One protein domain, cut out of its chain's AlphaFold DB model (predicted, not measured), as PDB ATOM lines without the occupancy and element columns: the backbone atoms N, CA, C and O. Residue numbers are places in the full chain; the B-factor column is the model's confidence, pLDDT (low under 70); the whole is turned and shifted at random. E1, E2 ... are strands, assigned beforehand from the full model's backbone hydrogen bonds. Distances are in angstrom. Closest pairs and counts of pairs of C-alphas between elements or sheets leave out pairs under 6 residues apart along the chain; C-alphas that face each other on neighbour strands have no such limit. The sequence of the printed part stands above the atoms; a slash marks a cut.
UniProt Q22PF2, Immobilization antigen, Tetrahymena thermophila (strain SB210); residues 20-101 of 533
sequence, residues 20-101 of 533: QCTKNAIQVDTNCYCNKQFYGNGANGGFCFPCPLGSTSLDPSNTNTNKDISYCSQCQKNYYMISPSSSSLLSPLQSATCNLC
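AT A GLANCE: This is residues 20 to 101 of the 533 residues of the protein "Immobilization antigen" of Tetrahymena thermophila (strain SB210) (UniProt Q22PF2). With little regular structure, this domain has two small hairpins, E3-E4 and E1-E2, towards opposite ends of its longest axis, and looping residues 35 to 78 between them. The printed part has 82 residues, no named helix and strands E1, E2, E3, E4 in chain order, in two antiparallel sheets. The class is all strand, with 17 residues in named elements. It is compact, radius of gyration of the C-alphas 12.6 A, spanning 37 by 31 by 19 A.

IN THESE COORDINATES: Find C-alpha 79 at (12.607, 4.535, -2.255), where E3, residues 79 to 83, begins its 12.1 A. E4, residues 97 to 100, ends at (15.882, 5.786, 0.265). E1 is residues 25 to 28, E2 residues 31 to 34.

HOW THE PARTS SIT: In hairpin E3-E4, at 149 degrees, find N 80 and O 99 within hydrogen-bond range, 2.8 A. In hairpin E1-E2, at 144 degrees, find N 28 and O 31, 2.9 A. E1 and E2 are apart from E3 and E4.

THE WHOLE: The farthest C-alphas, Thr 30 and Cys 101, are 39.1 A apart. The printed part has no cut; links E2 to E3 and E3 to E4 are long. Residues 42 to 45, 60 to 67 and 89 to 91 have pLDDT under 70.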
ATOM      1  N   GLN A  20     -10.415 -18.473   9.030       77.06
ATOM      2  CA  GLN A  20      -9.897 -17.167   9.418       77.06
ATOM      3  C   GLN A  20      -8.470 -17.025   8.889       77.06
ATOM      4  O   GLN A  20      -7.610 -17.872   9.146       77.06
ATOM      5  N   CYS A  21      -8.222 -15.955   8.141       82.19
ATOM      6  CA  CYS A  21      -6.889 -15.638   7.654       82.19
ATOM      7  C   CYS A  21      -5.919 -15.396   8.813       82.19
ATOM      8  O   CYS A  21      -6.286 -14.868   9.863       82.19
ATOM      9  N   THR A  22      -4.652 -15.742   8.601       83.31
ATOM     10  CA  THR A  22      -3.575 -15.427   9.548       83.31
ATOM     11  C   THR A  22      -3.384 -13.910   9.731       83.31
ATOM     12  O   THR A  22      -3.894 -13.090   8.963       83.31
ATOM     13  N   LYS A  23      -2.613 -13.499  10.744       83.44
ATOM     14  CA  LYS A  23      -2.302 -12.081  10.987       83.44
ATOM     15  C   LYS A  23      -1.574 -11.475   9.777       83.44
ATOM     16  O   LYS A  23      -0.643 -12.076   9.248       83.44
ATOM     17  N   ASN A  24      -1.954 -10.251   9.397       85.50
ATOM     18  CA  ASN A  24      -1.467  -9.541   8.204       85.50
ATOM     19  C   ASN A  24      -1.881 -10.188   6.872       85.50
ATOM     20  O   ASN A  24      -1.177 -10.034   5.874       85.50
ATOM     21  N   ALA A  25      -3.018 -10.880   6.848       86.62
ATOM     22  CA  ALA A  25      -3.661 -11.343   5.630       86.62
ATOM     23  C   ALA A  25      -5.105 -10.841   5.522       86.62
ATOM     24  O   ALA A  25      -5.745 -10.527   6.526       86.62
ATOM     25  N   ILE A  26      -5.605 -10.787   4.293       86.25
ATOM     26  CA  ILE A  26      -6.977 -10.433   3.941       86.25
ATOM     27  C   ILE A  26      -7.634 -11.597   3.201       86.25
ATOM     28  O   ILE A  26      -6.995 -12.266   2.385       86.25
ATOM     29  N   GLN A  27      -8.912 -11.840   3.495       85.31
ATOM     30  CA  GLN A  27      -9.718 -12.808   2.763       85.31
ATOM     31  C   GLN A  27     -10.222 -12.165   1.471       85.31
ATOM     32  O   GLN A  27     -10.918 -11.151   1.516       85.31
ATOM     33  N   VAL A  28      -9.873 -12.756   0.332       82.81
ATOM     34  CA  VAL A  28     -10.425 -12.401  -0.977       82.81
ATOM     35  C   VAL A  28     -11.041 -13.678  -1.546       82.81
ATOM     36  O   VAL A  28     -10.337 -14.648  -1.835       82.81
ATOM     37  N   ASP A  29     -12.369 -13.700  -1.640       83.62
ATOM     38  CA  ASP A  29     -13.176 -14.889  -1.934       83.62
ATOM     39  C   ASP A  29     -12.991 -16.011  -0.884       83.62
ATOM     40  O   ASP A  29     -13.206 -15.811   0.315       83.62
ATOM     41  N   THR A  30     -12.603 -17.214  -1.314       81.62
ATOM     42  CA  THR A  30     -12.351 -18.381  -0.450       81.62
ATOM     43  C   THR A  30     -10.882 -18.522  -0.037       81.62
ATOM     44  O   THR A  30     -10.525 -19.474   0.657       81.62
ATOM     45  N   ASN A  31     -10.020 -17.587  -0.451       82.88
ATOM     46  CA  ASN A  31      -8.584 -17.639  -0.207       82.88
ATOM     47  C   ASN A  31      -8.114 -16.436   0.612       82.88
ATOM     48  O   ASN A  31      -8.539 -15.302   0.404       82.88
ATOM     49  N   CYS A  32      -7.180 -16.678   1.519       85.12
ATOM     50  CA  CYS A  32      -6.473 -15.625   2.222       85.12
ATOM     51  C   CYS A  32      -5.168 -15.269   1.502       85.12
ATOM     52  O   CYS A  32      -4.431 -16.153   1.053       85.12
ATOM     53  N   TYR A  33      -4.852 -13.975   1.467       85.56
ATOM     54  CA  TYR A  33      -3.648 -13.412   0.853       85.56
ATOM     55  C   TYR A  33      -2.940 -12.488   1.840       85.56
ATOM     56  O   TYR A  33      -3.598 -11.746   2.563       85.56
ATOM     57  N   CYS A  34      -1.605 -12.500   1.871       86.69
ATOM     58  CA  CYS A  34      -0.860 -11.544   2.692       86.69
ATOM     59  C   CYS A  34      -1.136 -10.103   2.237       86.69
ATOM     60  O   CYS A  34      -1.184  -9.830   1.036       86.69
ATOM     61  N   ASN A  35      -1.298  -9.193   3.197       86.50
ATOM     62  CA  ASN A  35      -1.498  -7.768   2.955       86.50
ATOM     63  C   ASN A  35      -0.302  -7.162   2.206       86.50
ATOM     64  O   ASN A  35       0.813  -7.692   2.250       86.50
ATOM     65  N   LYS A  36      -0.519  -6.000   1.576       86.75
ATOM     66  CA  LYS A  36       0.560  -5.170   1.026       86.75
ATOM     67  C   LYS A  36       1.681  -5.018   2.061       86.75
ATOM     68  O   LYS A  36       1.392  -4.805   3.237       86.75
ATOM     69  N   GLN A  37       2.935  -5.084   1.608       88.12
ATOM     70  CA  GLN A  37       4.165  -5.091   2.424       88.12
ATOM     71  C   GLN A  37       4.498  -6.429   3.101       88.12
ATOM     72  O   GLN A  37       5.489  -6.497   3.826       88.12
ATOM     73  N   PHE A  38       3.727  -7.490   2.854       88.25
ATOM     74  CA  PHE A  38       4.004  -8.832   3.366       88.25
ATOM     75  C   PHE A  38       4.058  -9.875   2.238       88.25
ATOM     76  O   PHE A  38       3.458  -9.698   1.174       88.25
ATOM     77  N   TYR A  39       4.764 -10.978   2.494       88.25
ATOM     78  CA  TYR A  39       4.859 -12.167   1.644       88.25
ATOM     79  C   TYR A  39       4.781 -13.440   2.502       88.25
ATOM     80  O   TYR A  39       5.091 -13.413   3.689       88.25
ATOM     81  N   GLY A  40       4.370 -14.571   1.940       84.62
ATOM     82  CA  GLY A  40       4.303 -15.838   2.665       84.62
ATOM     83  C   GLY A  40       3.425 -16.896   2.001       84.62
ATOM     84  O   GLY A  40       2.407 -16.610   1.367       84.62
ATOM     85  N   ASN A  41       3.812 -18.158   2.167       74.44
ATOM     86  CA  ASN A  41       3.094 -19.286   1.591       74.44
ATOM     87  C   ASN A  41       1.910 -19.674   2.497       74.44
ATOM     88  O   ASN A  41       2.102 -20.200   3.591       74.44
ATOM     89  N   GLY A  42       0.686 -19.414   2.027       63.84
ATOM     90  CA  GLY A  42      -0.550 -19.912   2.637       63.84
ATOM     91  C   GLY A  42      -1.118 -19.029   3.741       63.84
ATOM     92  O   GLY A  42      -1.077 -19.393   4.904       63.84
ATOM     93  N   ALA A  43      -1.765 -17.915   3.407       63.84
ATOM     94  CA  ALA A  43      -2.501 -17.147   4.414       63.84
ATOM     95  C   ALA A  43      -3.766 -17.873   4.952       63.84
ATOM     96  O   ALA A  43      -4.333 -17.445   5.958       63.84
ATOM     97  N   ASN A  44      -4.147 -19.010   4.342       68.69
ATOM     98  CA  ASN A  44      -5.084 -20.010   4.873       68.69
ATOM     99  C   ASN A  44      -4.355 -20.947   5.866       68.69
ATOM    100  O   ASN A  44      -4.096 -22.106   5.552       68.69
ATOM    101  N   GLY A  45      -3.968 -20.432   7.040       68.56
ATOM    102  CA  GLY A  45      -3.349 -21.223   8.122       68.56
ATOM    103  C   GLY A  45      -1.812 -21.191   8.229       68.56
ATOM    104  O   GLY A  45      -1.257 -21.874   9.084       68.56
ATOM    105  N   GLY A  46      -1.118 -20.408   7.401       78.88
ATOM    106  CA  GLY A  46       0.335 -20.169   7.441       78.88
ATOM    107  C   GLY A  46       0.722 -18.789   7.997       78.88
ATOM    108  O   GLY A  46      -0.006 -18.201   8.798       78.88
ATOM    109  N   PHE A  47       1.883 -18.263   7.586       82.06
ATOM    110  CA  PHE A  47       2.458 -17.006   8.096       82.06
ATOM    111  C   PHE A  47       2.741 -15.998   6.977       82.06
ATOM    112  O   PHE A  47       3.204 -16.375   5.901       82.06
ATOM    113  N   CYS A  48       2.525 -14.714   7.269       85.94
ATOM    114  CA  CYS A  48       2.909 -13.586   6.423       85.94
ATOM    115  C   CYS A  48       4.096 -12.840   7.054       85.94
ATOM    116  O   CYS A  48       3.980 -12.280   8.146       85.94
ATOM    117  N   PHE A  49       5.230 -12.827   6.359       86.44
ATOM    118  CA  PHE A  49       6.467 -12.150   6.741       86.44
ATOM    119  C   PHE A  49       6.537 -10.750   6.116       86.44
ATOM    120  O   PHE A  49       6.091 -10.577   4.980       86.44
ATOM    121  N   PRO A  50       7.064  -9.734   6.824       86.75
ATOM    122  CA  PRO A  50       7.226  -8.398   6.261       86.75
ATOM    123  C   PRO A  50       8.285  -8.397   5.154       86.75
ATOM    124  O   PRO A  50       9.301  -9.087   5.245       86.75
ATOM    125  N   CYS A  51       8.068  -7.587   4.123       87.75
ATOM    126  CA  CYS A  51       9.055  -7.353   3.078       87.75
ATOM    127  C   CYS A  51      10.327  -6.681   3.636       87.75
ATOM    128  O   CYS A  51      10.241  -5.896   4.587       87.75
ATOM    129  N   PRO A  52      11.507  -6.937   3.038       88.31
ATOM    130  CA  PRO A  52      12.747  -6.244   3.391       88.31
ATOM    131  C   PRO A  52      12.626  -4.716   3.328       88.31
ATOM    132  O   PRO A  52      11.820  -4.176   2.564       88.31
ATOM    133  N   LEU A  53      13.440  -4.012   4.123       86.81
ATOM    134  CA  LEU A  53      13.376  -2.554   4.280       86.81
ATOM    135  C   LEU A  53      13.339  -1.827   2.926       86.81
ATOM    136  O   LEU A  53      14.177  -2.059   2.059       86.81
ATOM    137  N   GLY A  54      12.367  -0.927   2.763       85.88
ATOM    138  CA  GLY A  54      12.204  -0.132   1.546       85.88
ATOM    139  C   GLY A  54      11.558  -0.871   0.374       85.88
ATOM    140  O   GLY A  54      11.222  -0.217  -0.607       85.88
ATOM    141  N   SER A  55      11.332  -2.185   0.465       91.19
ATOM    142  CA  SER A  55      10.585  -2.962  -0.531       91.19
ATOM    143  C   SER A  55       9.125  -3.178  -0.114       91.19
ATOM    144  O   SER A  55       8.755  -3.065   1.057       91.19
ATOM    145  N   THR A  56       8.257  -3.448  -1.081       91.62
ATOM    146  CA  THR A  56       6.843  -3.755  -0.877       91.62
ATOM    147  C   THR A  56       6.370  -4.774  -1.902       91.62
ATOM    148  O   THR A  56       6.895  -4.863  -3.012       91.62
ATOM    149  N   SER A  57       5.359  -5.538  -1.511       88.81
ATOM    150  CA  SER A  57       4.546  -6.333  -2.418       88.81
ATOM    151  C   SER A  57       3.459  -5.481  -3.077       88.81
ATOM    152  O   SER A  57       3.113  -4.398  -2.585       88.81
ATOM    153  N   LEU A  58       2.941  -5.988  -4.197       82.25
ATOM    154  CA  LEU A  58       1.716  -5.500  -4.827       82.25
ATOM    155  C   LEU A  58       0.511  -5.683  -3.892       82.25
ATOM    156  O   LEU A  58       0.544  -6.508  -2.976       82.25
ATOM    157  N   ASP A  59      -0.557  -4.918  -4.130       77.31
ATOM    158  CA  ASP A  59      -1.823  -5.149  -3.429       77.31
ATOM    159  C   ASP A  59      -2.343  -6.566  -3.745       77.31
ATOM    160  O   ASP A  59      -2.196  -7.029  -4.883       77.31
ATOM    161  N   PRO A  60      -2.910  -7.280  -2.755       67.62
ATOM    162  CA  PRO A  60      -3.320  -8.668  -2.928       67.62
ATOM    163  C   PRO A  60      -4.353  -8.792  -4.058       67.62
ATOM    164  O   PRO A  60      -5.424  -8.189  -3.998       67.62
ATOM    165  N   SER A  61      -4.028  -9.581  -5.087       60.38
ATOM    166  CA  SER A  61      -4.936  -9.930  -6.184       60.38
ATOM    167  C   SER A  61      -5.295 -11.414  -6.136       60.38
ATOM    168  O   SER A  61      -4.488 -12.251  -5.734       60.38
ATOM    169  N   ASN A  62      -6.489 -11.754  -6.626       53.19
ATOM    170  CA  ASN A  62      -7.008 -13.126  -6.717       53.19
ATOM    171  C   ASN A  62      -6.211 -14.063  -7.655       53.19
ATOM    172  O   ASN A  62      -6.548 -15.236  -7.791       53.19
ATOM    173  N   THR A  63      -5.168 -13.557  -8.314       52.66
ATOM    174  CA  THR A  63      -4.322 -14.286  -9.267       52.66
ATOM    175  C   THR A  63      -2.940 -14.636  -8.728       52.66
ATOM    176  O   THR A  63      -2.242 -15.447  -9.333       52.66
ATOM    177  N   ASN A  64      -2.523 -14.051  -7.603       56.25
ATOM    178  CA  ASN A  64      -1.142 -14.128  -7.151       56.25
ATOM    179  C   ASN A  64      -1.028 -14.967  -5.884       56.25
ATOM    180  O   ASN A  64      -1.490 -14.589  -4.811       56.25
ATOM    181  N   THR A  65      -0.359 -16.113  -5.973       59.38
ATOM    182  CA  THR A  65       0.064 -16.802  -4.759       59.38
ATOM    183  C   THR A  65       1.294 -16.069  -4.206       59.38
ATOM    184  O   THR A  65       2.372 -16.204  -4.779       59.38
ATOM    185  N   ASN A  66       1.139 -15.290  -3.125       61.72
ATOM    186  CA  ASN A  66       2.185 -14.494  -2.442       61.72
ATOM    187  C   ASN A  66       3.295 -15.360  -1.796       61.72
ATOM    188  O   ASN A  66       3.668 -15.122  -0.657       61.72
ATOM    189  N   LYS A  67       3.790 -16.415  -2.452       69.62
ATOM    190  CA  LYS A  67       4.435 -17.549  -1.766       69.62
ATOM    191  C   LYS A  67       5.834 -17.274  -1.231       69.62
ATOM    192  O   LYS A  67       6.212 -17.903  -0.245       69.62
ATOM    193  N   ASP A  68       6.597 -16.380  -1.853       83.00
ATOM    194  CA  ASP A  68       8.012 -16.199  -1.532       83.00
ATOM    195  C   ASP A  68       8.484 -14.737  -1.584       83.00
ATOM    196  O   ASP A  68       7.746 -13.821  -1.945       83.00
ATOM    197  N   ILE A  69       9.735 -14.529  -1.164       85.38
ATOM    198  CA  ILE A  69      10.357 -13.212  -0.987       85.38
ATOM    199  C   ILE A  69      10.492 -12.413  -2.293       85.38
ATOM    200  O   ILE A  69      10.566 -11.185  -2.248       85.38
ATOM    201  N   SER A  70      10.467 -13.070  -3.459       87.12
ATOM    202  CA  SER A  70      10.487 -12.382  -4.756       87.12
ATOM    203  C   SER A  70       9.216 -11.566  -5.007       87.12
ATOM    204  O   SER A  70       9.218 -10.661  -5.836       87.12
ATOM    205  N   TYR A  71       8.157 -11.805  -4.225       86.25
ATOM    206  CA  TYR A  71       6.930 -11.017  -4.263       86.25
ATOM    207  C   TYR A  71       7.106  -9.586  -3.726       86.25
ATOM    208  O   TYR A  71       6.318  -8.697  -4.049       86.25
ATOM    209  N   CYS A  72       8.162  -9.330  -2.953       90.00
ATOM    210  CA  CYS A  72       8.584  -7.986  -2.560       90.00
ATOM    211  C   CYS A  72       9.346  -7.321  -3.718       90.00
ATOM    212  O   CYS A  72      10.547  -7.068  -3.634       90.00
ATOM    213  N   SER A  73       8.650  -7.114  -4.835       90.81
ATOM    214  CA  SER A  73       9.223  -6.751  -6.136       90.81
ATOM    215  C   SER A  73       9.226  -5.252  -6.429       90.81
ATOM    216  O   SER A  73       9.747  -4.834  -7.459       90.81
ATOM    217  N   GLN A  74       8.658  -4.432  -5.545       90.50
ATOM    218  CA  GLN A  74       8.553  -2.984  -5.721       90.50
ATOM    219  C   GLN A  74       9.245  -2.250  -4.584       90.50
ATOM    220  O   GLN A  74       9.390  -2.790  -3.491       90.50
ATOM    221  N   CYS A  75       9.632  -1.000  -4.815       91.75
ATOM    222  CA  CYS A  75      10.116  -0.136  -3.746       91.75
ATOM    223  C   CYS A  75       8.979   0.703  -3.168       91.75
ATOM    224  O   CYS A  75       8.106   1.181  -3.889       91.75
ATOM    225  N   GLN A  76       8.983   0.874  -1.847       90.69
ATOM    226  CA  GLN A  76       8.049   1.739  -1.135       90.69
ATOM    227  C   GLN A  76       8.166   3.185  -1.633       90.69
ATOM    228  O   GLN A  76       9.186   3.593  -2.191       90.69
ATOM    229  N   LYS A  77       7.128   3.993  -1.396       89.69
ATOM    230  CA  LYS A  77       7.169   5.425  -1.712       89.69
ATOM    231  C   LYS A  77       8.406   6.074  -1.078       89.69
ATOM    232  O   LYS A  77       8.703   5.815   0.086       89.69
ATOM    233  N   ASN A  78       9.086   6.933  -1.839       90.06
ATOM    234  CA  ASN A  78      10.364   7.569  -1.484       90.06
ATOM    235  C   ASN A  78      11.589   6.642  -1.482       90.06
ATOM    236  O   ASN A  78      12.656   7.068  -1.044       90.06
ATOM    237  N   TYR A  79      11.473   5.414  -1.985       91.62
ATOM    238  CA  TYR A  79      12.607   4.535  -2.255       91.62
ATOM    239  C   TYR A  79      12.753   4.304  -3.762       91.62
ATOM    240  O   TYR A  79      11.766   4.302  -4.492       91.62
ATOM    241  N   TYR A  80      13.981   4.076  -4.222       91.62
ATOM    242  CA  TYR A  80      14.283   3.698  -5.600       91.62
ATOM    243  C   TYR A  80      14.938   2.320  -5.661       91.62
ATOM    244  O   TYR A  80      15.656   1.910  -4.746       91.62
ATOM    245  N   MET A  81      14.701   1.615  -6.763       92.31
ATOM    246  CA  MET A  81      15.195   0.258  -6.966       92.31
ATOM    247  C   MET A  81      16.630   0.249  -7.486       92.31
ATOM    248  O   MET A  81      16.957   0.926  -8.464       92.31
ATOM    249  N   ILE A  82      17.467  -0.565  -6.850       90.62
ATOM    250  CA  ILE A  82      18.861  -0.813  -7.239       90.62
ATOM    251  C   ILE A  82      18.988  -2.154  -7.954       90.62
ATOM    252  O   ILE A  82      19.716  -2.254  -8.939       90.62
ATOM    253  N   SER A  83      18.258  -3.168  -7.492       88.00
ATOM    254  CA  SER A  83      18.156  -4.461  -8.164       88.00
ATOM    255  C   SER A  83      16.718  -4.981  -8.112       88.00
ATOM    256  O   SER A  83      16.035  -4.777  -7.102       88.00
ATOM    257  N   PRO A  84      16.237  -5.624  -9.190       88.06
ATOM    258  CA  PRO A  84      14.902  -6.203  -9.222       88.06
ATOM    259  C   PRO A  84      14.850  -7.504  -8.415       88.06
ATOM    260  O   PRO A  84      15.876  -8.141  -8.175       88.06
ATOM    261  N   SER A  85      13.644  -7.922  -8.032       85.75
ATOM    262  CA  SER A  85      13.411  -9.251  -7.459       85.75
ATOM    263  C   SER A  85      13.690 -10.360  -8.478       85.75
ATOM    264  O   SER A  85      13.392 -10.198  -9.663       85.75
ATOM    265  N   SER A  86      14.177 -11.517  -8.021       84.44
ATOM    266  CA  SER A  86      14.407 -12.698  -8.865       84.44
ATOM    267  C   SER A  86      13.578 -13.896  -8.407       84.44
ATOM    268  O   SER A  86      13.694 -14.335  -7.264       84.44
ATOM    269  N   SER A  87      12.789 -14.459  -9.327       74.56
ATOM    270  CA  SER A  87      11.934 -15.642  -9.117       74.56
ATOM    271  C   SER A  87      12.410 -16.885  -9.895       74.56
ATOM    272  O   SER A  87      11.626 -17.786 -10.186       74.56
ATOM    273  N   SER A  88      13.683 -16.922 -10.310       73.31
ATOM    274  CA  SER A  88      14.236 -18.003 -11.143       73.31
ATOM    275  C   SER A  88      14.565 -19.252 -10.323       73.31
ATOM    276  O   SER A  88      15.218 -19.150  -9.293       73.31
ATOM    277  N   LEU A  89      14.222 -20.440 -10.838       62.84
ATOM    278  CA  LEU A  89      14.611 -21.743 -10.266       62.84
ATOM    279  C   LEU A  89      16.137 -21.964 -10.218       62.84
ATOM    280  O   LEU A  89      16.606 -22.860  -9.523       62.84
ATOM    281  N   LEU A  90      16.908 -21.167 -10.968       57.84
ATOM    282  CA  LEU A  90      18.368 -21.268 -11.094       57.84
ATOM    283  C   LEU A  90      19.120 -20.199 -10.281       57.84
ATOM    284  O   LEU A  90      20.337 -20.072 -10.397       57.84
ATOM    285  N   SER A  91      18.423 -19.384  -9.489       64.50
ATOM    286  CA  SER A  91      19.024 -18.335  -8.659       64.50
ATOM    287  C   SER A  91      18.339 -18.294  -7.293       64.50
ATOM    288  O   SER A  91      17.181 -18.689  -7.187       64.50
ATOM    289  N   PRO A  92      19.016 -17.841  -6.224       72.38
ATOM    290  CA  PRO A  92      18.343 -17.647  -4.946       72.38
ATOM    291  C   PRO A  92      17.159 -16.687  -5.123       72.38
ATOM    292  O   PRO A  92      17.267 -15.681  -5.826       72.38
ATOM    293  N   LEU A  93      16.026 -17.004  -4.493       78.50
ATOM    294  CA  LEU A  93      14.872 -16.109  -4.448       78.50
ATOM    295  C   LEU A  93      15.285 -14.827  -3.718       78.50
ATOM    296  O   LEU A  93      15.767 -14.887  -2.585       78.50
ATOM    297  N   GLN A  94      15.121 -13.677  -4.368       85.88
ATOM    298  CA  GLN A  94      15.497 -12.374  -3.814       85.88
ATOM    299  C   GLN A  94      14.368 -11.367  -4.012       85.88
ATOM    300  O   GLN A  94      13.713 -11.359  -5.058       85.88
ATOM    301  N   SER A  95      14.158 -10.504  -3.016       88.50
ATOM    302  CA  SER A  95      13.320  -9.311  -3.153       88.50
ATOM    303  C   SER A  95      14.017  -8.256  -4.009       88.50
ATOM    304  O   SER A  95      15.228  -8.306  -4.229       88.50
ATOM    305  N   ALA A  96      13.268  -7.234  -4.413       88.56
ATOM    306  CA  ALA A  96      13.875  -5.999  -4.875       88.56
ATOM    307  C   ALA A  96      14.766  -5.405  -3.769       88.56
ATOM    308  O   ALA A  96      14.421  -5.446  -2.583       88.56
ATOM    309  N   THR A  97      15.910  -4.849  -4.164       89.31
ATOM    310  CA  THR A  97      16.762  -4.061  -3.265       89.31
ATOM    311  C   THR A  97      16.486  -2.586  -3.500       89.31
ATOM    312  O   THR A  97      16.615  -2.096  -4.626       89.31
ATOM    313  N   CYS A  98      16.121  -1.882  -2.433       91.25
ATOM    314  CA  CYS A  98      15.629  -0.513  -2.487       91.25
ATOM    315  C   CYS A  98      16.451   0.401  -1.576       91.25
ATOM    316  O   CYS A  98      16.707   0.054  -0.424       91.25
ATOM    317  N   ASN A  99      16.796   1.595  -2.058       90.19
ATOM    318  CA  ASN A  99      17.426   2.642  -1.251       90.19
ATOM    319  C   ASN A  99      16.502   3.846  -1.103       90.19
ATOM    320  O   ASN A  99      15.728   4.158  -2.004       90.19
ATOM    321  N   LEU A 100      16.608   4.543   0.028       90.56
ATOM    322  CA  LEU A 100      15.882   5.786   0.265       90.56
ATOM    323  C   LEU A 100      16.353   6.870  -0.718       90.56
ATOM    324  O   LEU A 100      17.553   7.019  -0.962       90.56
ATOM    325  N   CYS A 101      15.416   7.646  -1.254       90.44
ATOM    326  CA  CYS A 101      15.719   8.802  -2.082       90.44
ATOM    327  C   CYS A 101      16.525   9.858  -1.292       90.44
ATOM    328  O   CYS A 101      16.144  10.224  -0.176       90.44
TER     329      CYS A 101